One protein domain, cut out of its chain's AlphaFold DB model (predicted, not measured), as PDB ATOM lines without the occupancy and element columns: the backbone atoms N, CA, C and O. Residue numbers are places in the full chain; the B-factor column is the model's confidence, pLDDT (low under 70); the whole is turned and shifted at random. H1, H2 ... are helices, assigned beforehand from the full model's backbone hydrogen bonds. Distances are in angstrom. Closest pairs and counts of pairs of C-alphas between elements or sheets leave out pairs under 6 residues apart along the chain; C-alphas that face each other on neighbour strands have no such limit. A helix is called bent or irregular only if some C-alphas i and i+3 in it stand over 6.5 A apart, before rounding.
ATOM      1  N   LEU A 598      24.786  -9.753  19.333       44.47
ATOM      2  CA  LEU A 598      24.813 -11.209  19.191       44.47
ATOM      3  C   LEU A 598      25.391 -11.902  20.437       44.47
ATOM      4  O   LEU A 598      24.823 -12.877  20.890       44.47
ATOM      5  N   GLU A 599      26.469 -11.385  21.021       44.31
ATOM      6  CA  GLU A 599      27.141 -11.857  22.237       44.31
ATOM      7  C   GLU A 599      26.351 -11.497  23.483       44.31
ATOM      8  O   GLU A 599      26.424 -12.245  24.436       44.31
ATOM      9  N   SER A 600      25.582 -10.406  23.513       46.66
ATOM     10  CA  SER A 600      24.668 -10.090  24.617       46.66
ATOM     11  C   SER A 600      23.482 -11.038  24.597       46.66
ATOM     12  O   SER A 600      23.157 -11.599  25.629       46.66
ATOM     13  N   VAL A 601      22.927 -11.325  23.415       46.91
ATOM     14  CA  VAL A 601      21.897 -12.344  23.219       46.91
ATOM     15  C   VAL A 601      22.475 -13.718  23.568       46.91
ATOM     16  O   VAL A 601      21.932 -14.387  24.429       46.91
ATOM     17  N   ILE A 602      23.628 -14.116  23.024       49.66
ATOM     18  CA  ILE A 602      24.324 -15.375  23.353       49.66
ATOM     19  C   ILE A 602      24.725 -15.439  24.839       49.66
ATOM     20  O   ILE A 602      24.608 -16.495  25.444       49.66
ATOM     21  N   SER A 603      25.154 -14.343  25.463       46.56
ATOM     22  CA  SER A 603      25.530 -14.279  26.884       46.56
ATOM     23  C   SER A 603      24.307 -14.355  27.793       46.56
ATOM     24  O   SER A 603      24.352 -15.076  28.785       46.56
ATOM     25  N   ASP A 604      23.207 -13.687  27.449       48.91
ATOM     26  CA  ASP A 604      21.929 -13.793  28.153       48.91
ATOM     27  C   ASP A 604      21.312 -15.191  27.983       48.91
ATOM     28  O   ASP A 604      20.698 -15.703  28.915       48.91
ATOM     29  N   LEU A 605      21.565 -15.865  26.857       46.91
ATOM     30  CA  LEU A 605      21.159 -17.253  26.609       46.91
ATOM     31  C   LEU A 605      22.023 -18.279  27.342       46.91
ATOM     32  O   LEU A 605      21.491 -19.236  27.890       46.91
ATOM     33  N   LEU A 606      23.342 -18.073  27.404       48.09
ATOM     34  CA  LEU A 606      24.267 -18.899  28.194       48.09
ATOM     35  C   LEU A 606      24.072 -18.712  29.708       48.09
ATOM     36  O   LEU A 606      24.517 -19.549  30.492       48.09
ATOM     37  N   ARG A 607      23.415 -17.623  30.129       47.53
ATOM     38  CA  ARG A 607      22.955 -17.413  31.509       47.53
ATOM     39  C   ARG A 607      21.671 -18.178  31.836       47.53
ATOM     40  O   ARG A 607      21.361 -18.307  33.018       47.53
ATOM     41  N   MET A 608      20.933 -18.679  30.843       50.84
ATOM     42  CA  MET A 608      19.761 -19.518  31.096       50.84
ATOM     43  C   MET A 608      20.231 -20.911  31.528       50.84
ATOM     44  O   MET A 608      20.870 -21.646  30.778       50.84
ATOM     45  N   SER A 609      19.968 -21.250  32.787       45.25
ATOM     46  CA  SER A 609      20.337 -22.526  33.394       45.25
ATOM     47  C   SER A 609      19.593 -23.687  32.726       45.25
ATOM     48  O   SER A 609      18.367 -23.662  32.694       45.25
ATOM     49  N   GLY A 610      20.310 -24.717  32.255       52.31
ATOM     50  CA  GLY A 610      19.695 -26.003  31.884       52.31
ATOM     51  C   GLY A 610      20.144 -26.646  30.567       52.31
ATOM     52  O   GLY A 610      19.811 -27.803  30.340       52.31
ATOM     53  N   LEU A 611      20.914 -25.963  29.711       57.91
ATOM     54  CA  LEU A 611      21.374 -26.539  28.436       57.91
ATOM     55  C   LEU A 611      22.706 -27.291  28.571       57.91
ATOM     56  O   LEU A 611      23.672 -26.787  29.149       57.91
ATOM     57  N   GLU A 612      22.782 -28.487  27.983       63.16
ATOM     58  CA  GLU A 612      24.029 -29.249  27.864       63.16
ATOM     59  C   GLU A 612      25.059 -28.509  26.995       63.16
ATOM     60  O   GLU A 612      24.718 -27.814  26.033       63.16
ATOM     61  N   LYS A 613      26.351 -28.680  27.304       58.38
ATOM     62  CA  LYS A 613      27.440 -27.937  26.647       58.38
ATOM     63  C   LYS A 613      27.464 -28.147  25.125       58.38
ATOM     64  O   LYS A 613      27.648 -27.179  24.393       58.38
ATOM     65  N   GLU A 614      27.211 -29.365  24.650       62.28
ATOM     66  CA  GLU A 614      27.162 -29.693  23.214       62.28
ATOM     67  C   GLU A 614      25.953 -29.053  22.508       62.28
ATOM     68  O   GLU A 614      26.081 -28.483  21.420       62.28
ATOM     69  N   ARG A 615      24.789 -29.039  23.170       69.12
ATOM     70  CA  ARG A 615      23.567 -28.385  22.675       69.12
ATOM     71  C   ARG A 615      23.715 -26.862  22.629       69.12
ATOM     72  O   ARG A 615      23.272 -26.232  21.674       69.12
ATOM     73  N   SER A 616      24.419 -26.276  23.599       67.00
ATOM     74  CA  SER A 616      24.725 -24.840  23.610       67.00
ATOM     75  C   SER A 616      25.610 -24.421  22.430       67.00
ATOM     76  O   SER A 616      25.346 -23.394  21.805       67.00
ATOM     77  N   SER A 617      26.603 -25.238  22.051       67.94
ATOM     78  CA  SER A 617      27.422 -24.973  20.862       67.94
ATOM     79  C   SER A 617      26.626 -25.094  19.564       67.94
ATOM     80  O   SER A 617      26.767 -24.231  18.700       67.94
ATOM     81  N   ALA A 618      25.751 -26.100  19.450       73.94
ATOM     82  CA  ALA A 618      24.899 -26.279  18.275       73.94
ATOM     83  C   ALA A 618      23.904 -25.115  18.103       73.94
ATOM     84  O   ALA A 618      23.732 -24.603  16.998       73.94
ATOM     85  N   LEU A 619      23.311 -24.628  19.198       74.38
ATOM     86  CA  LEU A 619      22.443 -23.446  19.188       74.38
ATOM     87  C   LEU A 619      23.194 -22.192  18.712       74.38
ATOM     88  O   LEU A 619      22.682 -21.433  17.889       74.38
ATOM     89  N   VAL A 620      24.419 -21.979  19.203       71.88
ATOM     90  CA  VAL A 620      25.264 -20.852  18.777       71.88
ATOM     91  C   VAL A 620      25.609 -20.957  17.291       71.88
ATOM     92  O   VAL A 620      25.578 -19.946  16.590       71.88
ATOM     93  N   GLU A 621      25.910 -22.155  16.797       76.06
ATOM     94  CA  GLU A 621      26.181 -22.393  15.378       76.06
ATOM     95  C   GLU A 621      24.962 -22.048  14.512       76.06
ATOM     96  O   GLU A 621      25.078 -21.264  13.572       76.06
ATOM     97  N   VAL A 622      23.773 -22.524  14.895       77.62
ATOM     98  CA  VAL A 622      22.493 -22.211  14.239       77.62
ATOM     99  C   VAL A 622      22.242 -20.700  14.170       77.62
ATOM    100  O   VAL A 622      21.953 -20.159  13.098       77.62
ATOM    101  N   VAL A 623      22.401 -19.990  15.291       74.81
ATOM    102  CA  VAL A 623      22.224 -18.529  15.357       74.81
ATOM    103  C   VAL A 623      23.215 -17.807  14.444       74.81
ATOM    104  O   VAL A 623      22.826 -16.876  13.729       74.81
ATOM    105  N   LYS A 624      24.479 -18.245  14.422       71.19
ATOM    106  CA  LYS A 624      25.510 -17.685  13.539       71.19
ATOM    107  C   LYS A 624      25.166 -17.900  12.068       71.19
ATOM    108  O   LYS A 624      25.249 -16.942  11.304       71.19
ATOM    109  N   THR A 625      24.728 -19.096  11.674       78.25
ATOM    110  CA  THR A 625      24.354 -19.411  10.284       78.25
ATOM    111  C   THR A 625      23.218 -18.518   9.786       78.25
ATOM    112  O   THR A 625      23.301 -17.956   8.687       78.25
ATOM    113  N   VAL A 626      22.183 -18.320  10.610       78.00
ATOM    114  CA  VAL A 626      21.051 -17.449  10.266       78.00
ATOM    115  C   VAL A 626      21.510 -15.994  10.143       78.00
ATOM    116  O   VAL A 626      21.257 -15.344   9.128       78.00
ATOM    117  N   CYS A 627      22.250 -15.481  11.128       71.19
ATOM    118  CA  CYS A 627      22.708 -14.090  11.123       71.19
ATOM    119  C   CYS A 627      23.694 -13.792   9.986       71.19
ATOM    120  O   CYS A 627      23.609 -12.727   9.373       71.19
ATOM    121  N   ALA A 628      24.596 -14.722   9.665       70.88
ATOM    122  CA  ALA A 628      25.543 -14.583   8.561       70.88
ATOM    123  C   ALA A 628      24.814 -14.459   7.218       70.88
ATOM    124  O   ALA A 628      25.108 -13.566   6.427       70.88
ATOM    125  N   SER A 629      23.810 -15.301   6.987       71.81
ATOM    126  CA  SER A 629      23.039 -15.303   5.743       71.81
ATOM    127  C   SER A 629      22.187 -14.038   5.582       71.81
ATOM    128  O   SER A 629      22.164 -13.441   4.508       71.81
ATOM    129  N   PHE A 630      21.560 -13.555   6.660       72.31
ATOM    130  CA  PHE A 630      20.874 -12.258   6.652       72.31
ATOM    131  C   PHE A 630      21.842 -11.083   6.453       72.31
ATOM    132  O   PHE A 630      21.503 -10.132   5.754       72.31
ATOM    133  N   SER A 631      23.053 -11.152   7.013       66.75
ATOM    134  CA  SER A 631      24.083 -10.115   6.848       66.75
ATOM    135  C   SER A 631      24.604 -10.045   5.413       66.75
ATOM    136  O   SER A 631      24.802  -8.951   4.897       66.75
ATOM    137  N   ARG A 632      24.747 -11.193   4.735       67.38
ATOM    138  CA  ARG A 632      25.090 -11.253   3.302       67.38
ATOM    139  C   ARG A 632      24.025 -10.582   2.431       67.38
ATOM    140  O   ARG A 632      24.363  -9.872   1.492       67.38
ATOM    141  N   GLN A 633      22.749 -10.760   2.770       64.50
ATOM    142  CA  GLN A 633      21.625 -10.135   2.061       64.50
ATOM    143  C   GLN A 633      21.445  -8.645   2.411       64.50
ATOM    144  O   GLN A 633      20.920  -7.876   1.609       64.50
ATOM    145  N   ALA A 634      21.897  -8.220   3.595       60.62
ATOM    146  CA  ALA A 634      21.784  -6.845   4.085       60.62
ATOM    147  C   ALA A 634      22.583  -5.828   3.262       60.62
ATOM    148  O   ALA A 634      22.201  -4.663   3.204       60.62
ATOM    149  N   VAL A 635      23.673  -6.270   2.627       58.03
ATOM    150  CA  VAL A 635      24.544  -5.426   1.791       58.03
ATOM    151  C   VAL A 635      23.773  -4.810   0.615       58.03
ATOM    152  O   VAL A 635      24.081  -3.703   0.188       58.03
ATOM    153  N   TRP A 636      22.724  -5.491   0.146       56.69
ATOM    154  CA  TRP A 636      21.939  -5.127  -1.038       56.69
ATOM    155  C   TRP A 636      20.619  -4.407  -0.710       56.69
ATOM    156  O   TRP A 636      19.791  -4.189  -1.594       56.69
ATOM    157  N   GLN A 637      20.382  -4.072   0.563       57.69
ATOM    158  CA  GLN A 637      19.144  -3.434   1.015       57.69
ATOM    159  C   GLN A 637      19.272  -1.912   1.084       57.69
ATOM    160  O   GLN A 637      20.280  -1.370   1.537       57.69
ATOM    161  N   ASP A 638      18.190  -1.214   0.725       55.62
ATOM    162  CA  ASP A 638      18.075   0.224   0.964       55.62
ATOM    163  C   ASP A 638      18.205   0.535   2.471       55.62
ATOM    164  O   ASP A 638      17.528  -0.109   3.282       55.62
ATOM    165  N   PRO A 639      18.921   1.605   2.872       54.47
ATOM    166  CA  PRO A 639      19.062   2.012   4.279       54.47
ATOM    167  C   PRO A 639      17.731   2.323   4.986       54.47
ATOM    168  O   PRO A 639      17.679   2.457   6.206       54.47
ATOM    169  N   SER A 640      16.653   2.493   4.213       52.34
ATOM    170  CA  SER A 640      15.303   2.768   4.706       52.34
ATOM    171  C   SER A 640      14.484   1.510   5.025       52.34
ATOM    172  O   SER A 640      13.378   1.634   5.554       52.34
ATOM    173  N   ASP A 641      14.977   0.305   4.706       59.72
ATOM    174  CA  ASP A 641      14.235  -0.932   4.953       59.72
ATOM    175  C   ASP A 641      14.423  -1.430   6.394       59.72
ATOM    176  O   ASP A 641      15.526  -1.671   6.877       59.72
ATOM    177  N   THR A 642      13.310  -1.606   7.101       67.06
ATOM    178  CA  THR A 642      13.295  -1.973   8.527       67.06
ATOM    179  C   THR A 642      13.172  -3.481   8.760       67.06
ATOM    180  O   THR A 642      13.004  -3.910   9.902       67.06
ATOM    181  N   ALA A 643      13.224  -4.298   7.702       67.88
ATOM    182  CA  ALA A 643      12.979  -5.738   7.772       67.88
ATOM    183  C   ALA A 643      14.043  -6.469   8.610       67.88
ATOM    184  O   ALA A 643      13.698  -7.205   9.535       67.88
ATOM    185  N   LEU A 644      15.326  -6.214   8.343       69.62
ATOM    186  CA  LEU A 644      16.434  -6.829   9.076       69.62
ATOM    187  C   LEU A 644      16.540  -6.338  10.534       69.62
ATOM    188  O   LEU A 644      16.609  -7.188  11.425       69.62
ATOM    189  N   PRO A 645      16.489  -5.020  10.834       68.50
ATOM    190  CA  PRO A 645      16.411  -4.552  12.218       68.50
ATOM    191  C   PRO A 645      15.228  -5.160  12.982       68.50
ATOM    192  O   PRO A 645      15.381  -5.560  14.135       68.50
ATOM    193  N   GLY A 646      14.067  -5.292  12.331       71.56
ATOM    194  CA  GLY A 646      12.891  -5.942  12.908       71.56
ATOM    195  C   GLY A 646      13.113  -7.425  13.218       71.56
ATOM    196  O   GLY A 646      12.705  -7.894  14.281       71.56
ATOM    197  N   PHE A 647      13.807  -8.157  12.342       81.00
ATOM    198  CA  PHE A 647      14.198  -9.542  12.605       81.00
ATOM    199  C   PHE A 647      15.164  -9.648  13.785       81.00
ATOM    200  O   PHE A 647      14.902 -10.421  14.699       81.00
ATOM    201  N   MET A 648      16.218  -8.833  13.830       73.00
ATOM    202  CA  MET A 648      17.190  -8.875  14.931       73.00
ATOM    203  C   MET A 648      16.557  -8.533  16.287       73.00
ATOM    204  O   MET A 648      16.911  -9.134  17.294       73.00
ATOM    205  N   GLN A 649      15.603  -7.598  16.318       71.06
ATOM    206  CA  GLN A 649      14.937  -7.182  17.556       71.06
ATOM    207  C   GLN A 649      13.832  -8.135  18.017       71.06
ATOM    208  O   GLN A 649      13.619  -8.265  19.220       71.06
ATOM    209  N   LYS A 650      13.084  -8.752  17.091       75.06
ATOM    210  CA  LYS A 650      11.873  -9.526  17.426       75.06
ATOM    211  C   LYS A 650      11.898 -10.968  16.916       75.06
ATOM    212  O   LYS A 650      11.440 -11.855  17.619       75.06
ATOM    213  N   GLY A 651      12.421 -11.221  15.717       78.88
ATOM    214  CA  GLY A 651      12.416 -12.549  15.085       78.88
ATOM    215  C   GLY A 651      13.500 -13.500  15.603       78.88
ATOM    216  O   GLY A 651      13.209 -14.651  15.910       78.88
ATOM    217  N   LEU A 652      14.739 -13.026  15.748       81.06
ATOM    218  CA  LEU A 652      15.850 -13.838  16.247       81.06
ATOM    219  C   LEU A 652      15.638 -14.278  17.709       81.06
ATOM    220  O   LEU A 652      15.775 -15.473  17.970       81.06
ATOM    221  N   PRO A 653      15.228 -13.394  18.647       78.25
ATOM    222  CA  PRO A 653      14.912 -13.815  20.012       78.25
ATOM    223  C   PRO A 653      13.839 -14.909  20.083       78.25
ATOM    224  O   PRO A 653      13.936 -15.795  20.927       78.25
ATOM    225  N   ARG A 654      12.852 -14.897  19.175       80.50
ATOM    226  CA  ARG A 654      11.807 -15.934  19.092       80.50
ATOM    227  C   ARG A 654      12.350 -17.285  18.685       80.50
ATOM    228  O   ARG A 654      12.066 -18.275  19.346       80.50
ATOM    229  N   LEU A 655      13.119 -17.314  17.599       84.00
ATOM    230  CA  LEU A 655      13.720 -18.545  17.097       84.00
ATOM    231  C   LEU A 655      14.599 -19.188  18.160       84.00
ATOM    232  O   LEU A 655      14.497 -20.380  18.427       84.00
ATOM    233  N   VAL A 656      15.429 -18.368  18.789       77.88
ATOM    234  CA  VAL A 656      16.295 -18.817  19.863       77.88
ATOM    235  C   VAL A 656      15.480 -19.365  21.028       77.88
ATOM    236  O   VAL A 656      15.742 -20.476  21.463       77.88
ATOM    237  N   ARG A 657      14.496 -18.612  21.529       78.00
ATOM    238  CA  ARG A 657      13.656 -19.041  22.651       78.00
ATOM    239  C   ARG A 657      12.979 -20.381  22.354       78.00
ATOM    240  O   ARG A 657      13.079 -21.285  23.171       78.00
ATOM    241  N   ALA A 658      12.405 -20.549  21.162       80.69
ATOM    242  CA  ALA A 658      11.801 -21.814  20.742       80.69
ATOM    243  C   ALA A 658      12.803 -22.989  20.744       80.69
ATOM    244  O   ALA A 658      12.450 -24.089  21.158       80.69
ATOM    245  N   LEU A 659      14.051 -22.764  20.317       80.38
ATOM    246  CA  LEU A 659      15.109 -23.786  20.319       80.38
ATOM    247  C   LEU A 659      15.686 -24.073  21.712       80.38
ATOM    248  O   LEU A 659      16.173 -25.174  21.949       80.38
ATOM    249  N   VAL A 660      15.656 -23.102  22.627       77.44
ATOM    250  CA  VAL A 660      16.047 -23.322  24.028       77.44
ATOM    251  C   VAL A 660      14.974 -24.123  24.754       77.44
ATOM    252  O   VAL A 660      15.304 -25.063  25.470       77.44
ATOM    253  N   ASP A 661      13.704 -23.780  24.541       76.12
ATOM    254  CA  ASP A 661      12.580 -24.484  25.158       76.12
ATOM    255  C   ASP A 661      12.486 -25.940  24.649       76.12
ATOM    256  O   ASP A 661      12.044 -26.822  25.384       76.12
ATOM    257  N   TRP A 662      12.955 -26.207  23.419       80.62
ATOM    258  CA  TRP A 662      12.952 -27.531  22.778       80.62
ATOM    259  C   TRP A 662      14.325 -27.898  22.174       80.62
ATOM    260  O   TRP A 662      14.489 -27.881  20.951       80.62
ATOM    261  N   PRO A 663      15.325 -28.267  22.997       75.19
ATOM    262  CA  PRO A 663      16.707 -28.463  22.545       75.19
ATOM    263  C   PRO A 663      16.901 -29.662  21.603       75.19
ATOM    264  O   PRO A 663      17.803 -29.633  20.764       75.19
ATOM    265  N   ASP A 664      16.037 -30.679  21.681       81.69
ATOM    266  CA  ASP A 664      16.052 -31.850  20.785       81.69
ATOM    267  C   ASP A 664      15.803 -31.469  19.315       81.69
ATOM    268  O   ASP A 664      16.183 -32.183  18.386       81.69
ATOM    269  N   MET A 665      15.236 -30.283  19.071       83.50
ATOM    270  CA  MET A 665      15.028 -29.750  17.724       83.50
ATOM    271  C   MET A 665      16.326 -29.445  16.988       83.50
ATOM    272  O   MET A 665      16.330 -29.435  15.757       83.50
ATOM    273  N   LEU A 666      17.433 -29.239  17.708       82.12
ATOM    274  CA  LEU A 666      18.742 -28.972  17.109       82.12
ATOM    275  C   LEU A 666      19.257 -30.149  16.266       82.12
ATOM    276  O   LEU A 666      20.096 -29.934  15.396       82.12
ATOM    277  N   ASP A 667      18.727 -31.364  16.456       82.75
ATOM    278  CA  ASP A 667      19.065 -32.522  15.615       82.75
ATOM    279  C   ASP A 667      18.471 -32.410  14.204       82.75
ATOM    280  O   ASP A 667      19.084 -32.843  13.227       82.75
ATOM    281  N   SER A 668      17.288 -31.798  14.084       81.62
ATOM    282  CA  SER A 668      16.563 -31.650  12.813       81.62
ATOM    283  C   SER A 668      16.702 -30.257  12.191       81.62
ATOM    284  O   SER A 668      16.626 -30.131  10.972       81.62
ATOM    285  N   VAL A 669      16.938 -29.227  13.008       82.75
ATOM    286  CA  VAL A 669      17.155 -27.824  12.615       82.75
ATOM    287  C   VAL A 669      18.614 -27.438  12.901       82.75
ATOM    288  O   VAL A 669      18.915 -26.498  13.631       82.75
ATOM    289  N   ASN A 670      19.544 -28.220  12.352       83.31
ATOM    290  CA  ASN A 670      20.983 -27.966  12.445       83.31
ATOM    291  C   ASN A 670      21.461 -26.941  11.395       83.31
ATOM    292  O   ASN A 670      20.714 -26.557  10.489       83.31
ATOM    293  N   SER A 671      22.730 -26.526  11.482       78.56
ATOM    294  CA  SER A 671      23.339 -25.546  10.570       78.56
ATOM    295  C   SER A 671      23.198 -25.925   9.089       78.56
ATOM    296  O   SER A 671      22.888 -25.061   8.271       78.56
ATOM    297  N   GLN A 672      23.328 -27.211   8.745       84.31
ATOM    298  CA  GLN A 672      23.201 -27.711   7.369       84.31
ATOM    299  C   GLN A 672      21.767 -27.603   6.833       84.31
ATOM    300  O   GLN A 672      21.544 -27.075   5.744       84.31
ATOM    301  N   SER A 673      20.783 -28.083   7.597       83.94
ATOM    302  CA  SER A 673      19.365 -28.031   7.216       83.94
ATOM    303  C   SER A 673      18.869 -26.588   7.070       83.94
ATOM    304  O   SER A 673      18.165 -26.264   6.111       83.94
ATOM    305  N   LEU A 674      19.305 -25.695   7.966       84.75
ATOM    306  CA  LEU A 674      19.015 -24.269   7.892       84.75
ATOM    307  C   LEU A 674      19.670 -23.622   6.686       84.75
ATOM    308  O   LEU A 674      19.002 -22.865   5.991       84.75
ATOM    309  N   GLN A 675      20.934 -23.936   6.399       83.62
ATOM    310  CA  GLN A 675      21.597 -23.420   5.211       83.62
ATOM    311  C   GLN A 675      20.853 -23.845   3.936       83.62
ATOM    312  O   GLN A 675      20.600 -23.001   3.081       83.62
ATOM    313  N   ALA A 676      20.388 -25.095   3.851       85.25
ATOM    314  CA  ALA A 676      19.598 -25.572   2.715       85.25
ATOM    315  C   ALA A 676      18.253 -24.826   2.578       85.25
ATOM    316  O   ALA A 676      17.836 -24.460   1.476       85.25
ATOM    317  N   LEU A 677      17.567 -24.564   3.698       87.62
ATOM    318  CA  LEU A 677      16.347 -23.750   3.713       87.62
ATOM    319  C   LEU A 677      16.634 -22.291   3.323       87.62
ATOM    320  O   LEU A 677      15.839 -21.679   2.612       87.62
ATOM    321  N   MET A 678      17.767 -21.732   3.753       85.69
ATOM    322  CA  MET A 678      18.178 -20.362   3.441       85.69
ATOM    323  C   MET A 678      18.561 -20.196   1.976       85.69
ATOM    324  O   MET A 678      18.091 -19.251   1.355       85.69
ATOM    325  N   GLU A 679      19.316 -21.124   1.394       84.00
ATOM    326  CA  GLU A 679      19.639 -21.125  -0.038       84.00
ATOM    327  C   GLU A 679      18.374 -21.218  -0.901       84.00
ATOM    328  O   GLU A 679      18.299 -20.609  -1.966       84.00
ATOM    329  N   LYS A 680      17.343 -21.920  -0.421       84.88
ATOM    330  CA  LYS A 680      16.061 -22.042  -1.117       84.88
ATOM    331  C   LYS A 680      15.189 -20.785  -1.001       84.88
ATOM    332  O   LYS A 680      14.588 -20.374  -1.987       84.88
ATOM    333  N   ILE A 681      15.092 -20.183   0.188       83.31
ATOM    334  CA  ILE A 681      14.184 -19.049   0.468       83.31
ATOM    335  C   ILE A 681      14.830 -17.693   0.151       83.31
ATOM    336  O   ILE A 681      14.155 -16.775  -0.319       83.31
ATOM    337  N   MET A 682      16.125 -17.558   0.421       81.31
ATOM    338  CA  MET A 682      16.933 -16.354   0.216       81.31
ATOM    339  C   MET A 682      18.211 -16.700  -0.562       81.31
ATOM    340  O   MET A 682      19.309 -16.576  -0.008       81.31
ATOM    341  N   PRO A 683      18.098 -17.143  -1.827       73.19
ATOM    342  CA  PRO A 683      19.267 -17.503  -2.615       73.19
ATOM    343  C   PRO A 683      20.191 -16.290  -2.738       73.19
ATOM    344  O   PRO A 683      19.842 -15.285  -3.359       73.19
ATOM    345  N   SER A 684      21.368 -16.378  -2.121       58.28
ATOM    346  CA  SER A 684      22.450 -15.416  -2.314       58.28
ATOM    347  C   SER A 684      22.931 -15.544  -3.753       58.28
ATOM    348  O   SER A 684      23.567 -16.536  -4.103       58.28
ATOM    349  N   ALA A 685      22.598 -14.568  -4.596       49.72
ATOM    350  CA  ALA A 685      23.205 -14.464  -5.909       49.72
ATOM    351  C   ALA A 685      24.691 -14.159  -5.693       49.72
ATOM    352  O   ALA A 685      25.064 -13.056  -5.314       49.72
ATOM    353  N   SER A 686      25.553 -15.147  -5.919       41.28
ATOM    354  CA  SER A 686      27.011 -14.981  -5.959       41.28
ATOM    355  C   SER A 686      27.489 -14.197  -7.198       41.28
ATOM    356  O   SER A 686      28.684 -14.149  -7.478       41.28
ATOM    357  N   GLY A 687      26.563 -13.570  -7.937       41.06
ATOM    358  CA  GLY A 687      26.819 -12.684  -9.066       41.06
ATOM    359  C   GLY A 687      26.121 -11.340  -8.856       41.06
ATOM    360  O   GLY A 687      24.912 -11.306  -8.649       41.06
ATOM    361  N   GLY A 688      26.897 -10.254  -8.877       42.78
ATOM    362  CA  GLY A 688      26.578  -8.907  -8.376       42.78
ATOM    363  C   GLY A 688      25.424  -8.100  -8.993       42.78
ATOM    364  O   GLY A 688      25.475  -6.881  -8.909       42.78
ATOM    365  N   ASP A 689      24.376  -8.720  -9.536       42.16
ATOM    366  CA  ASP A 689      23.165  -8.036 -10.034       42.16
ATOM    367  C   ASP A 689      21.905  -8.502  -9.283       42.16
ATOM    368  O   ASP A 689      20.880  -8.867  -9.870       42.16
ATOM    369  N   THR A 690      21.945  -8.512  -7.948       49.31
ATOM    370  CA  THR A 690      20.697  -8.656  -7.187       49.31
ATOM    371  C   THR A 690      19.965  -7.320  -7.242       49.31
ATOM    372  O   THR A 690      20.347  -6.379  -6.549       49.31
ATOM    373  N   ASP A 691      18.916  -7.226  -8.068       57.91
ATOM    374  CA  ASP A 691      18.004  -6.076  -8.049       57.91
ATOM    375  C   ASP A 691      17.610  -5.805  -6.581       57.91
ATOM    376  O   ASP A 691      17.145  -6.734  -5.899       57.91
ATOM    377  N   PRO A 692      17.787  -4.577  -6.057       61.84
ATOM    378  CA  PRO A 692      17.437  -4.246  -4.677       61.84
ATOM    379  C   PRO A 692      15.980  -4.601  -4.345       61.84
ATOM    380  O   PRO A 692      15.662  -4.904  -3.195       61.84
ATOM    381  N   GLN A 693      15.079  -4.648  -5.335       62.84
ATOM    382  CA  GLN A 693      13.709  -5.129  -5.144       62.84
ATOM    383  C   GLN A 693      13.631  -6.636  -4.877       62.84
ATOM    384  O   GLN A 693      12.827  -7.066  -4.043       62.84
ATOM    385  N   VAL A 694      14.466  -7.437  -5.541       70.50
ATOM    386  CA  VAL A 694      14.555  -8.891  -5.345       70.50
ATOM    387  C   VAL A 694      15.216  -9.202  -4.005       70.50
ATOM    388  O   VAL A 694      14.652  -9.979  -3.237       70.50
ATOM    389  N   ALA A 695      16.324  -8.538  -3.662       67.81
ATOM    390  CA  ALA A 695      16.974  -8.683  -2.356       67.81
ATOM    391  C   ALA A 695      16.030  -8.288  -1.205       67.81
ATOM    392  O   ALA A 695      15.898  -9.001  -0.205       67.81
ATOM    393  N   ARG A 696      15.274  -7.195  -1.374       71.44
ATOM    394  CA  ARG A 696      14.233  -6.772  -0.427       71.44
ATOM    395  C   ARG A 696      13.112  -7.798  -0.296       71.44
ATOM    396  O   ARG A 696      12.642  -8.067   0.812       71.44
ATOM    397  N   TRP A 697      12.662  -8.377  -1.407       75.19
ATOM    398  CA  TRP A 697      11.637  -9.420  -1.402       75.19
ATOM    399  C   TRP A 697      12.128 -10.707  -0.718       75.19
ATOM    400  O   TRP A 697      11.416 -11.240   0.138       75.19
ATOM    401  N   GLN A 698      13.344 -11.166  -1.028       81.12
ATOM    402  CA  GLN A 698      13.968 -12.337  -0.401       81.12
ATOM    403  C   GLN A 698      14.114 -12.122   1.102       81.12
ATOM    404  O   GLN A 698      13.659 -12.947   1.890       81.12
ATOM    405  N   THR A 699      14.632 -10.961   1.506       79.56
ATOM    406  CA  THR A 699      14.787 -10.600   2.918       79.56
ATOM    407  C   THR A 699      13.448 -10.635   3.639       79.56
ATOM    408  O   THR A 699      13.323 -11.295   4.663       79.56
ATOM    409  N   ARG A 700      12.406  -9.987   3.102       82.38
ATOM    410  CA  ARG A 700      11.066 -10.012   3.714       82.38
ATOM    411  C   ARG A 700      10.506 -11.427   3.827       82.38
ATOM    412  O   ARG A 700       9.900 -11.757   4.840       82.38
ATOM    413  N   THR A 701      10.730 -12.255   2.810       85.31
ATOM    414  CA  THR A 701      10.309 -13.661   2.800       85.31
ATOM    415  C   THR A 701      11.048 -14.456   3.883       85.31
ATOM    416  O   THR A 701      10.411 -15.170   4.657       85.31
ATOM    417  N   GLY A 702      12.361 -14.262   4.017       86.25
ATOM    418  CA  GLY A 702      13.168 -14.871   5.069       86.25
ATOM    419  C   GLY A 702      12.790 -14.404   6.471       86.25
ATOM    420  O   GLY A 702      12.715 -15.228   7.375       86.25
ATOM    421  N   VAL A 703      12.501 -13.113   6.672       86.81
ATOM    422  CA  VAL A 703      12.086 -12.582   7.985       86.81
ATOM    423  C   VAL A 703      10.803 -13.257   8.471       86.81
ATOM    424  O   VAL A 703      10.728 -13.645   9.636       86.81
ATOM    425  N   VAL A 704       9.813 -13.440   7.591       87.38
ATOM    426  CA  VAL A 704       8.571 -14.152   7.937       87.38
ATOM    427  C   VAL A 704       8.855 -15.632   8.199       87.38
ATOM    428  O   VAL A 704       8.394 -16.183   9.198       87.38
ATOM    429  N   PHE A 705       9.660 -16.282   7.353       91.88
ATOM    430  CA  PHE A 705       9.946 -17.706   7.512       91.88
ATOM    431  C   PHE A 705      10.724 -18.017   8.799       91.88
ATOM    432  O   PHE A 705      10.253 -18.780   9.636       91.88
ATOM    433  N   PHE A 706      11.896 -17.410   8.991       89.75
ATOM    434  CA  PHE A 706      12.784 -17.712  10.119       89.75
ATOM    435  C   PHE A 706      12.369 -17.012  11.418       89.75
ATOM    436  O   PHE A 706      12.696 -17.497  12.496       89.75
ATOM    437  N   GLY A 707      11.657 -15.884  11.336       86.00
ATOM    438  CA  GLY A 707      11.227 -15.116  12.507       86.00
ATOM    439  C   GLY A 707       9.824 -15.442  13.024       86.00
ATOM    440  O   GLY A 707       9.509 -15.056  14.150       86.00
ATOM    441  N   GLN A 708       8.973 -16.102  12.227       87.44
ATOM    442  CA  GLN A 708       7.587 -16.415  12.612       87.44
ATOM    443  C   GLN A 708       7.231 -17.880  12.352       87.44
ATOM    444  O   GLN A 708       6.871 -18.583  13.289       87.44
ATOM    445  N   ILE A 709       7.402 -18.378  11.124       90.19
ATOM    446  CA  ILE A 709       6.978 -19.743  10.767       90.19
ATOM    447  C   ILE A 709       7.812 -20.804  11.477       90.19
ATOM    448  O   ILE A 709       7.246 -21.665  12.141       90.19
ATOM    449  N   LEU A 710       9.141 -20.751  11.355       90.00
ATOM    450  CA  LEU A 710      10.025 -21.766  11.924       90.00
ATOM    451  C   LEU A 710       9.874 -21.877  13.458       90.00
ATOM    452  O   LEU A 710       9.641 -22.993  13.929       90.00
ATOM    453  N   PRO A 711       9.887 -20.770  14.235       89.00
ATOM    454  CA  PRO A 711       9.616 -20.823  15.673       89.00
ATOM    455  C   PRO A 711       8.250 -21.444  15.998       89.00
ATOM    456  O   PRO A 711       8.161 -22.326  16.845       89.00
ATOM    457  N   VAL A 712       7.191 -21.055  15.279       88.56
ATOM    458  CA  VAL A 712       5.842 -21.604  15.493       88.56
ATOM    459  C   VAL A 712       5.792 -23.100  15.165       88.56
ATOM    460  O   VAL A 712       5.186 -23.865  15.907       88.56
ATOM    461  N   THR A 713       6.456 -23.556  14.098       88.56
ATOM    462  CA  THR A 713       6.497 -24.986  13.744       88.56
ATOM    463  C   THR A 713       7.255 -25.835  14.760       88.56
ATOM    464  O   THR A 713       6.818 -26.949  15.042       88.56
ATOM    465  N   ILE A 714       8.334 -25.303  15.346       88.12
ATOM    466  CA  ILE A 714       9.051 -25.945  16.456       88.12
ATOM    467  C   ILE A 714       8.100 -26.136  17.642       88.12
ATOM    468  O   ILE A 714       7.971 -27.240  18.166       88.12
ATOM    469  N   GLU A 715       7.368 -25.086  18.015       85.94
ATOM    470  CA  GLU A 715       6.447 -25.150  19.147       85.94
ATOM    471  C   GLU A 715       5.198 -26.007  18.884       85.94
ATOM    472  O   GLU A 715       4.592 -26.496  19.841       85.94
ATOM    473  N   LEU A 716       4.805 -26.219  17.624       86.62
ATOM    474  CA  LEU A 716       3.683 -27.088  17.243       86.62
ATOM    475  C   LEU A 716       4.021 -28.582  17.352       86.62
ATOM    476  O   LEU A 716       3.158 -29.362  17.761       86.62
ATOM    477  N   PHE A 717       5.257 -28.978  17.029       85.12
ATOM    478  CA  PHE A 717       5.692 -30.382  17.004       85.12
ATOM    479  C   PHE A 717       6.831 -30.685  17.993       85.12
ATOM    480  O   PHE A 717       7.818 -31.288  17.587       85.12
ATOM    481  N   PRO A 718       6.707 -30.340  19.288       78.19
ATOM    482  CA  PRO A 718       7.811 -30.433  20.246       78.19
ATOM    483  C   PRO A 718       8.377 -31.851  20.422       78.19
ATOM    484  O   PRO A 718       9.553 -32.008  20.727       78.19
ATOM    485  N   GLU A 719       7.554 -32.883  20.213       78.56
ATOM    486  CA  GLU A 719       7.927 -34.295  20.392       78.56
ATOM    487  C   GLU A 719       8.355 -34.995  19.079       78.56
ATOM    488  O   GLU A 719       8.692 -36.176  19.108       78.56
ATOM    489  N   ASP A 720       8.337 -34.306  17.927       82.06
ATOM    490  CA  ASP A 720       8.618 -34.900  16.602       82.06
ATOM    491  C   ASP A 720       9.533 -34.002  15.732       82.06
ATOM    492  O   ASP A 720       9.075 -33.363  14.774       82.06
ATOM    493  N   PRO A 721      10.846 -33.937  16.040       80.94
ATOM    494  CA  PRO A 721      11.807 -33.117  15.298       80.94
ATOM    495  C   PRO A 721      11.887 -33.400  13.779       80.94
ATOM    496  O   PRO A 721      11.911 -32.441  12.999       80.94
ATOM    497  N   PRO A 722      11.857 -34.664  13.297       82.88
ATOM    498  CA  PRO A 722      11.886 -34.955  11.859       82.88
ATOM    499  C   PRO A 722      10.702 -34.349  11.095       82.88
ATOM    500  O   PRO A 722      10.854 -33.894   9.955       82.88
ATOM    501  N   ARG A 723       9.519 -34.302  11.723       84.44
ATOM    502  CA  ARG A 723       8.328 -33.689  11.127       84.44
ATOM    503  C   ARG A 723       8.485 -32.183  10.952       84.44
ATOM    504  O   ARG A 723       8.003 -31.664   9.946       84.44
ATOM    505  N   VAL A 724       9.209 -31.496  11.841       85.75
ATOM    506  CA  VAL A 724       9.529 -30.063  11.693       85.75
ATOM    507  C   VAL A 724      10.345 -29.820  10.425       85.75
ATOM    508  O   VAL A 724       9.976 -28.964   9.622       85.75
ATOM    509  N   ALA A 725      11.399 -30.609  10.190       82.38
ATOM    510  CA  ALA A 725      12.232 -30.470   8.993       82.38
ATOM    511  C   ALA A 725      11.434 -30.722   7.702       82.38
ATOM    512  O   ALA A 725      11.494 -29.920   6.765       82.38
ATOM    513  N   GLY A 726      10.631 -31.794   7.661       84.00
ATOM    514  CA  GLY A 726       9.782 -32.111   6.509       84.00
ATOM    515  C   GLY A 726       8.718 -31.042   6.234       84.00
ATOM    516  O   GLY A 726       8.507 -30.644   5.086       84.00
ATOM    517  N   PHE A 727       8.087 -30.522   7.286       87.62
ATOM    518  CA  PHE A 727       7.060 -29.487   7.177       87.62
ATOM    519  C   PHE A 727       7.646 -28.127   6.764       87.62
ATOM    520  O   PHE A 727       7.123 -27.481   5.852       87.62
ATOM    521  N   ALA A 728       8.779 -27.725   7.351       88.06
ATOM    522  CA  ALA A 728       9.514 -26.518   6.969       88.06
ATOM    523  C   ALA A 728       9.995 -26.591   5.510       88.06
ATOM    524  O   ALA A 728       9.864 -25.620   4.757       88.06
ATOM    525  N   TYR A 729      10.481 -27.756   5.071       88.19
ATOM    526  CA  TYR A 729      10.875 -27.965   3.681       88.19
ATOM    527  C   TYR A 729       9.684 -27.861   2.718       88.19
ATOM    528  O   TYR A 729       9.792 -27.172   1.701       88.19
ATOM    529  N   SER A 730       8.540 -28.467   3.049       88.69
ATOM    530  CA  SER A 730       7.312 -28.373   2.245       88.69
ATOM    531  C   SER A 730       6.849 -26.917   2.089       88.69
ATOM    532  O   SER A 730       6.621 -26.445   0.974       88.69
ATOM    533  N   LEU A 731       6.833 -26.144   3.183       89.69
ATOM    534  CA  LEU A 731       6.505 -24.713   3.152       89.69
ATOM    535  C   LEU A 731       7.490 -23.893   2.314       89.69
ATOM    536  O   LEU A 731       7.064 -23.038   1.534       89.69
ATOM    537  N   SER A 732       8.791 -24.174   2.431       89.62
ATOM    538  CA  SER A 732       9.818 -23.520   1.611       89.62
ATOM    539  C   SER A 732       9.653 -23.825   0.118       89.62
ATOM    540  O   SER A 732       9.939 -22.974  -0.718       89.62
ATOM    541  N   GLU A 733       9.169 -25.020  -0.244       88.94
ATOM    542  CA  GLU A 733       8.916 -25.387  -1.639       88.94
ATOM    543  C   GLU A 733       7.786 -24.555  -2.232       88.94
ATOM    544  O   GLU A 733       7.952 -23.972  -3.301       88.94
ATOM    545  N   GLN A 734       6.670 -24.437  -1.512       89.50
ATOM    546  CA  GLN A 734       5.533 -23.647  -1.980       89.50
ATOM    547  C   GLN A 734       5.858 -22.147  -2.034       89.50
ATOM    548  O   GLN A 734       5.395 -21.452  -2.936       89.50
ATOM    549  N   ALA A 735       6.705 -21.644  -1.128       86.81
ATOM    550  CA  ALA A 735       7.102 -20.235  -1.086       86.81
ATOM    551  C   ALA A 735       7.863 -19.766  -2.338       86.81
ATOM    552  O   ALA A 735       7.760 -18.595  -2.708       86.81
ATOM    553  N   VAL A 736       8.606 -20.661  -2.994       85.69
ATOM    554  CA  VAL A 736       9.413 -20.356  -4.190       85.69
ATOM    555  C   VAL A 736       8.619 -20.556  -5.488       85.69
ATOM    556  O   VAL A 736       9.006 -20.049  -6.541       85.69
ATOM    557  N   ARG A 737       7.474 -21.250  -5.441       83.81
ATOM    558  CA  ARG A 737       6.637 -21.455  -6.630       83.81
ATOM    559  C   ARG A 737       6.041 -20.144  -7.129       83.81
ATOM    560  O   ARG A 737       5.658 -19.256  -6.362       83.81
ATOM    561  N   THR A 738       5.914 -20.054  -8.446       77.50
ATOM    562  CA  THR A 738       5.291 -18.925  -9.130       77.50
ATOM    563  C   THR A 738       3.913 -19.310  -9.643       77.50
ATOM    564  O   THR A 738       3.716 -20.380 -10.214       77.50
ATOM    565  N   SER A 739       2.951 -18.411  -9.468       70.25
ATOM    566  CA  SER A 739       1.651 -18.490 -10.131       70.25
ATOM    567  C   SER A 739       1.452 -17.209 -10.927       70.25
ATOM    568  O   SER A 739       1.641 -16.111 -10.406       70.25
ATOM    569  N   GLN A 740       1.141 -17.344 -12.220       63.47
ATOM    570  CA  GLN A 740       0.932 -16.212 -13.136       63.47
ATOM    571  C   GLN A 740       2.113 -15.212 -13.187       63.47
ATOM    572  O   GLN A 740       1.911 -14.016 -13.386       63.47
ATOM    573  N   GLY A 741       3.350 -15.691 -13.002       61.41
ATOM    574  CA  GLY A 741       4.564 -14.861 -13.018       61.41
ATOM    575  C   GLY A 741       4.879 -14.131 -11.705       61.41
ATOM    576  O   GLY A 741       5.845 -13.377 -11.661       61.41
ATOM    577  N   VAL A 742       4.108 -14.359 -10.633       66.81
ATOM    578  CA  VAL A 742       4.362 -13.805  -9.292       66.81
ATOM    579  C   VAL A 742       4.790 -14.926  -8.347       66.81
ATOM    580  O   VAL A 742       4.113 -15.950  -8.248       66.81
ATOM    581  N   VAL A 743       5.913 -14.739  -7.652       76.69
ATOM    582  CA  VAL A 743       6.401 -15.686  -6.636       76.69
ATOM    583  C   VAL A 743       5.540 -15.583  -5.376       76.69
ATOM    584  O   VAL A 743       5.192 -14.479  -4.950       76.69
ATOM    585  N   ALA A 744       5.212 -16.719  -4.762       78.88
ATOM    586  CA  ALA A 744       4.381 -16.775  -3.562       78.88
ATOM    587  C   ALA A 744       4.982 -15.998  -2.374       78.88
ATOM    588  O   ALA A 744       4.310 -15.141  -1.788       78.88
ATOM    589  N   GLY A 745       6.263 -16.246  -2.078       85.31
ATOM    590  CA  GLY A 745       7.111 -15.462  -1.178       85.31
ATOM    591  C   GLY A 745       6.470 -15.079   0.156       85.31
ATOM    592  O   GLY A 745       5.679 -15.822   0.740       85.31
ATOM    593  N   ALA A 746       6.793 -13.873   0.627       82.56
ATOM    594  CA  ALA A 746       6.294 -13.325   1.889       82.56
ATOM    595  C   ALA A 746       4.756 -13.280   2.002       82.56
ATOM    596  O   ALA A 746       4.234 -13.382   3.105       82.56
ATOM    597  N   ALA A 747       4.018 -13.133   0.895       77.62
ATOM    598  CA  ALA A 747       2.557 -13.019   0.934       77.62
ATOM    599  C   ALA A 747       1.877 -14.357   1.262       77.62
ATOM    600  O   ALA A 747       0.949 -14.396   2.067       77.62
ATOM    601  N   TYR A 748       2.349 -15.451   0.659       86.94
ATOM    602  CA  TYR A 748       1.908 -16.802   1.010       86.94
ATOM    603  C   TYR A 748       2.344 -17.175   2.432       86.94
ATOM    604  O   TYR A 748       1.535 -17.650   3.225       86.94
ATOM    605  N   LEU A 749       3.601 -16.885   2.785       88.12
ATOM    606  CA  LEU A 749       4.132 -17.192   4.112       88.12
ATOM    607  C   LEU A 749       3.427 -16.412   5.231       88.12
ATOM    608  O   LEU A 749       3.203 -16.968   6.299       88.12
ATOM    609  N   ALA A 750       3.011 -15.165   5.003       83.88
ATOM    610  CA  ALA A 750       2.221 -14.418   5.982       83.88
ATOM    611  C   ALA A 750       0.851 -15.073   6.242       83.88
ATOM    612  O   ALA A 750       0.396 -15.124   7.385       83.88
ATOM    613  N   GLU A 751       0.206 -15.619   5.204       82.44
ATOM    614  CA  GLU A 751      -1.036 -16.381   5.374       82.44
ATOM    615  C   GLU A 751      -0.798 -17.703   6.110       82.44
ATOM    616  O   GLU A 751      -1.571 -18.050   7.006       82.44
ATOM    617  N   ALA A 752       0.287 -18.408   5.782       88.56
ATOM    618  CA  ALA A 752       0.686 -19.613   6.497       88.56
ATOM    619  C   ALA A 752       0.959 -19.319   7.983       88.56
ATOM    620  O   ALA A 752       0.418 -20.016   8.838       88.56
ATOM    621  N   SER A 753       1.711 -18.253   8.293       88.69
ATOM    622  CA  SER A 753       2.009 -17.827   9.668       88.69
ATOM    623  C   SER A 753       0.729 -17.567  10.450       88.69
ATOM    624  O   SER A 753       0.529 -18.161  11.500       88.69
ATOM    625  N   MET A 754      -0.198 -16.775   9.903       83.44
ATOM    626  CA  MET A 754      -1.454 -16.446  10.585       83.44
ATOM    627  C   MET A 754      -2.272 -17.696  10.954       83.44
ATOM    628  O   MET A 754      -2.844 -17.759  12.043       83.44
ATOM    629  N   ARG A 755      -2.330 -18.704  10.069       85.88
ATOM    630  CA  ARG A 755      -3.040 -19.964  10.348       85.88
ATOM    631  C   ARG A 755      -2.305 -20.813  11.384       85.88
ATOM    632  O   ARG A 755      -2.945 -21.328  12.295       85.88
ATOM    633  N   LEU A 756      -0.983 -20.939  11.262       89.25
ATOM    634  CA  LEU A 756      -0.159 -21.710  12.196       89.25
ATOM    635  C   LEU A 756      -0.155 -21.095  13.601       89.25
ATOM    636  O   LEU A 756      -0.244 -21.828  14.580       89.25
ATOM    637  N   GLU A 757      -0.113 -19.767  13.709       87.31
ATOM    638  CA  GLU A 757      -0.202 -19.042  14.980       87.31
ATOM    639  C   GLU A 757      -1.530 -19.312  15.690       87.31
ATOM    640  O   GLU A 757      -1.536 -19.582  16.887       87.31
ATOM    641  N   GLN A 758      -2.649 -19.290  14.959       84.12
ATOM    642  CA  GLN A 758      -3.952 -19.620  15.536       84.12
ATOM    643  C   GLN A 758      -3.983 -21.070  16.039       84.12
ATOM    644  O   GLN A 758      -4.379 -21.309  17.176       84.12
ATOM    645  N   ILE A 759      -3.493 -22.018  15.231       87.69
ATOM    646  CA  ILE A 759      -3.415 -23.434  15.620       87.69
ATOM    647  C   ILE A 759      -2.533 -23.611  16.863       87.69
ATOM    648  O   ILE A 759      -2.874 -24.397  17.743       87.69
ATOM    649  N   LEU A 760      -1.419 -22.881  16.967       87.94
ATOM    650  CA  LEU A 760      -0.531 -22.944  18.128       87.94
ATOM    651  C   LEU A 760      -1.228 -22.442  19.397       87.94
ATOM    652  O   LEU A 760      -1.117 -23.079  20.445       87.94
ATOM    653  N   ILE A 761      -1.983 -21.343  19.308       85.94
ATOM    654  CA  ILE A 761      -2.739 -20.839  20.459       85.94
ATOM    655  C   ILE A 761      -3.805 -21.853  20.897       85.94
ATOM    656  O   ILE A 761      -3.926 -22.146  22.092       85.94
ATOM    657  N   ASP A 762      -4.506 -22.463  19.942       84.12
ATOM    658  CA  ASP A 762      -5.474 -23.526  20.220       84.12
ATOM    659  C   ASP A 762      -4.785 -24.750  20.860       84.12
ATOM    660  O   ASP A 762      -5.313 -25.343  21.807       84.12
ATOM    661  N   CYS A 763      -3.554 -25.080  20.448       85.94
ATOM    662  CA  CYS A 763      -2.761 -26.156  21.045       85.94
ATOM    663  C   CYS A 763      -2.432 -25.915  22.524       85.94
ATOM    664  O   CYS A 763      -2.434 -26.877  23.289       85.94
ATOM    665  N   TYR A 764      -2.180 -24.678  22.972       87.12
ATOM    666  CA  TYR A 764      -1.962 -24.425  24.406       87.12
ATOM    667  C   TYR A 764      -3.211 -24.730  25.234       87.12
ATOM    668  O   TYR A 764      -3.101 -25.292  26.324       87.12
ATOM    669  N   SER A 765      -4.400 -24.431  24.701       84.31
ATOM    670  CA  SER A 765      -5.655 -24.786  25.370       84.31
ATOM    671  C   SER A 765      -5.809 -26.310  25.498       84.31
ATOM    672  O   SER A 765      -6.092 -26.810  26.588       84.31
ATOM    673  N   ALA A 766      -5.496 -27.064  24.437       83.56
ATOM    674  CA  ALA A 766      -5.519 -28.527  24.447       83.56
ATOM    675  C   ALA A 766      -4.450 -29.133  25.377       83.56
ATOM    676  O   ALA A 766      -4.719 -30.103  26.086       83.56
ATOM    677  N   ARG A 767      -3.245 -28.547  25.424       86.38
ATOM    678  CA  ARG A 767      -2.166 -28.955  26.341       86.38
ATOM    679  C   ARG A 767      -2.561 -28.774  27.798       86.38
ATOM    680  O   ARG A 767      -2.330 -29.671  28.606       86.38
ATOM    681  N   PHE A 768      -3.195 -27.651  28.124       85.38
ATOM    682  CA  PHE A 768      -3.695 -27.413  29.470       85.38
ATOM    683  C   PHE A 768      -4.798 -28.408  29.852       85.38
ATOM    684  O   PHE A 768      -4.738 -28.997  30.927       85.38
ATOM    685  N   GLN A 769      -5.752 -28.680  28.956       83.06
ATOM    686  CA  GLN A 769      -6.773 -29.710  29.190       83.06
ATOM    687  C   GLN A 769      -6.161 -31.097  29.419       83.06
ATOM    688  O   GLN A 769      -6.533 -31.778  30.372       83.06
ATOM    689  N   ALA A 770      -5.180 -31.495  28.603       83.69
ATOM    690  CA  ALA A 770      -4.482 -32.768  28.769       83.69
ATOM    691  C   ALA A 770      -3.768 -32.859  30.129       83.69
ATOM    692  O   ALA A 770      -3.848 -33.890  30.801       83.69
ATOM    693  N   PHE A 771      -3.139 -31.765  30.575       83.06
ATOM    694  CA  PHE A 771      -2.548 -31.674  31.910       83.06
ATOM    695  C   PHE A 771      -3.593 -31.870  33.021       83.06
ATOM    696  O   PHE A 771      -3.340 -32.617  33.972       83.06
ATOM    697  N   LEU A 772      -4.775 -31.256  32.904       79.50
ATOM    698  CA  LEU A 772      -5.854 -31.413  33.883       79.50
ATOM    699  C   LEU A 772      -6.354 -32.858  33.962       79.50
ATOM    700  O   LEU A 772      -6.522 -33.379  35.060       79.50
ATOM    701  N   THR A 773      -6.520 -33.532  32.824       79.19
ATOM    702  CA  THR A 773      -7.026 -34.912  32.772       79.19
ATOM    703  C   THR A 773      -5.952 -35.981  33.007       79.19
ATOM    704  O   THR A 773      -6.273 -37.166  33.008       79.19
ATOM    705  N   GLY A 774      -4.677 -35.598  33.156       69.25
ATOM    706  CA  GLY A 774      -3.551 -36.535  33.273       69.25
ATOM    707  C   GLY A 774      -3.228 -37.291  31.974       69.25
ATOM    708  O   GLY A 774      -2.598 -38.345  32.011       69.25
ATOM    709  N   GLY A 775      -3.685 -36.775  30.828       70.62
ATOM    710  CA  GLY A 775      -3.460 -37.352  29.501       70.62
ATOM    711  C   GLY A 775      -2.283 -36.701  28.769       70.62
ATOM    712  O   GLY A 775      -1.726 -35.700  29.216       70.62
ATOM    713  N   LYS A 776      -1.918 -37.249  27.605       70.31
ATOM    714  CA  LYS A 776      -0.998 -36.584  26.669       70.31
ATOM    715  C   LYS A 776      -1.780 -35.714  25.694       70.31
ATOM    716  O   LYS A 776      -2.795 -36.152  25.154       70.31
ATOM    717  N   ALA A 777      -1.288 -34.504  25.450       70.62
ATOM    718  CA  ALA A 777      -1.827 -33.654  24.400       70.62
ATOM    719  C   ALA A 777      -1.472 -34.264  23.040       70.62
ATOM    720  O   ALA A 777      -0.298 -34.496  22.755       70.62
ATOM    721  N   LEU A 778      -2.477 -34.546  22.212       67.00
ATOM    722  CA  LEU A 778      -2.230 -34.991  20.845       67.00
ATOM    723  C   LEU A 778      -1.642 -33.823  20.039       67.00
ATOM    724  O   LEU A 778      -2.138 -32.698  20.164       67.00
ATOM    725  N   PRO A 779      -0.602 -34.059  19.218       67.56
ATOM    726  CA  PRO A 779      -0.113 -33.039  18.305       67.56
ATOM    727  C   PRO A 779      -1.222 -32.640  17.319       67.56
ATOM    728  O   PRO A 779      -2.095 -33.459  17.011       67.56
ATOM    729  N   PRO A 780      -1.197 -31.401  16.802       75.88
ATOM    730  CA  PRO A 780      -2.195 -30.938  15.847       75.88
ATOM    731  C   PRO A 780      -2.203 -31.815  14.585       75.88
ATOM    732  O   PRO A 780      -1.148 -32.217  14.077       75.88
ATOM    733  N   ASP A 781      -3.401 -32.097  14.064       72.50
ATOM    734  CA  ASP A 781      -3.597 -32.893  12.846       72.50
ATOM    735  C   ASP A 781      -3.269 -32.061  11.596       72.50
ATOM    736  O   ASP A 781      -4.133 -31.518  10.910       72.50
ATOM    737  N   LEU A 782      -1.970 -31.880  11.363       81.56
ATOM    738  CA  LEU A 782      -1.424 -31.169  10.212       81.56
ATOM    739  C   LEU A 782      -0.767 -32.162   9.247       81.56
ATOM    740  O   LEU A 782       0.366 -32.594   9.502       81.56
ATOM    741  N   PRO A 783      -1.436 -32.546   8.145       81.62
ATOM    742  CA  PRO A 783      -0.846 -33.446   7.162       81.62
ATOM    743  C   PRO A 783       0.332 -32.772   6.443       81.62
ATOM    744  O   PRO A 783       0.396 -31.550   6.316       81.62
TER     745      PRO A 783
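AT A GLANCE: This is residues 598 to 783 of the 1201 residues of an uncharacterized protein of Candidatus Fermentibacteria bacterium (UniProt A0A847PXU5). You are looking at an up-and-down bundle of six helices in two rows, H2, H5 and H7 in one and H3, H6 and H8 running the other way beside them, with H6 in the middle. H1 lies at the H2 and H3 end of the rows, short H4 links H3 to H5 across one end of the bundle, and the far end of H8 makes one extreme of the length. The printed part has 186 residues, with eight named helices, H1 to H8 in chain order, and no named strand; its class is all helix. It is compact, with a radius of gyration of the C-alphas of 17.1 A and spans of 58 by 42 by 27 A.

IN THESE COORDINATES: Find C-alpha 598 at (24.813, -11.209, 19.191); there H1 begins and runs to residue 606. H2, residues 613 to 634, covers 31.4 A. Next come H3, residues 643 to 661, 25.6 A, with a kink of 37 degrees near residue 650, then H4, residues 663 to 667, and H5, residues 671 to 681, 15.1 A. H6, residues 692 to 716, covers 34.5 A from C-alpha 692 at (17.437, -4.246, -4.677). H3 and H6 are irregular, only just: C-alphas 649 and 652 are 6.8 A apart, as are C-alphas 707 and 710. H7, residues 721 to 736, covers 23.4 A, and H8, residues 745 to 773, 41.6 A, ending at (-7.026, -34.912, 32.772).

HOW THE PARTS SIT: Start at the hub, H6, which touches five helices. It touches H3 at a shallow tilt of 21 degrees, the same way; their closest C-alphas, Gly 651 and Gly 707, are 3.8 A apart. It touches H8 at 12 degrees, a shallow tilt, the same way, closest at C-alphas Thr 701 and Ala 746, 4.1 A. H5 touches H6 at a steep tilt of 48 degrees, opposite ways, closest at C-alphas Ile 681 and Gly 702, 6.3 A. H2 touches H5, closest at C-alphas Val 622 and Ser 671, 5.0 A. H6 and H7 form a helical hairpin, closest at C-alphas Thr 713 and Val 724, 6.3 A. H4 touches H2, closest at C-alphas Ala 618 and Leu 666, 6.8 A. H1 is close to H2 but not clearly touching, with C-alphas Ile 602 and Val 620 7.2 A apart. Every O i to N i+4 pair is within hydrogen-bond range in H1, H2 and H5; the counts are 12 of 15 in H3, 19 of 21 in H6, 11 of 12 in H7, 24 of 25 in H8 and 0 of 1 in H4, where 2 of 2 O i to N i+3 pairs are.

THE WHOLE: The two C-alphas farthest apart, Gly 688 and Thr 773, are 59.1 A apart. The printed part has no cut and no long link. The mean pLDDT of the printed part is 74.9; look for values under 70 at residues 598 to 617, 631 to 645 and 684 to 693, among others.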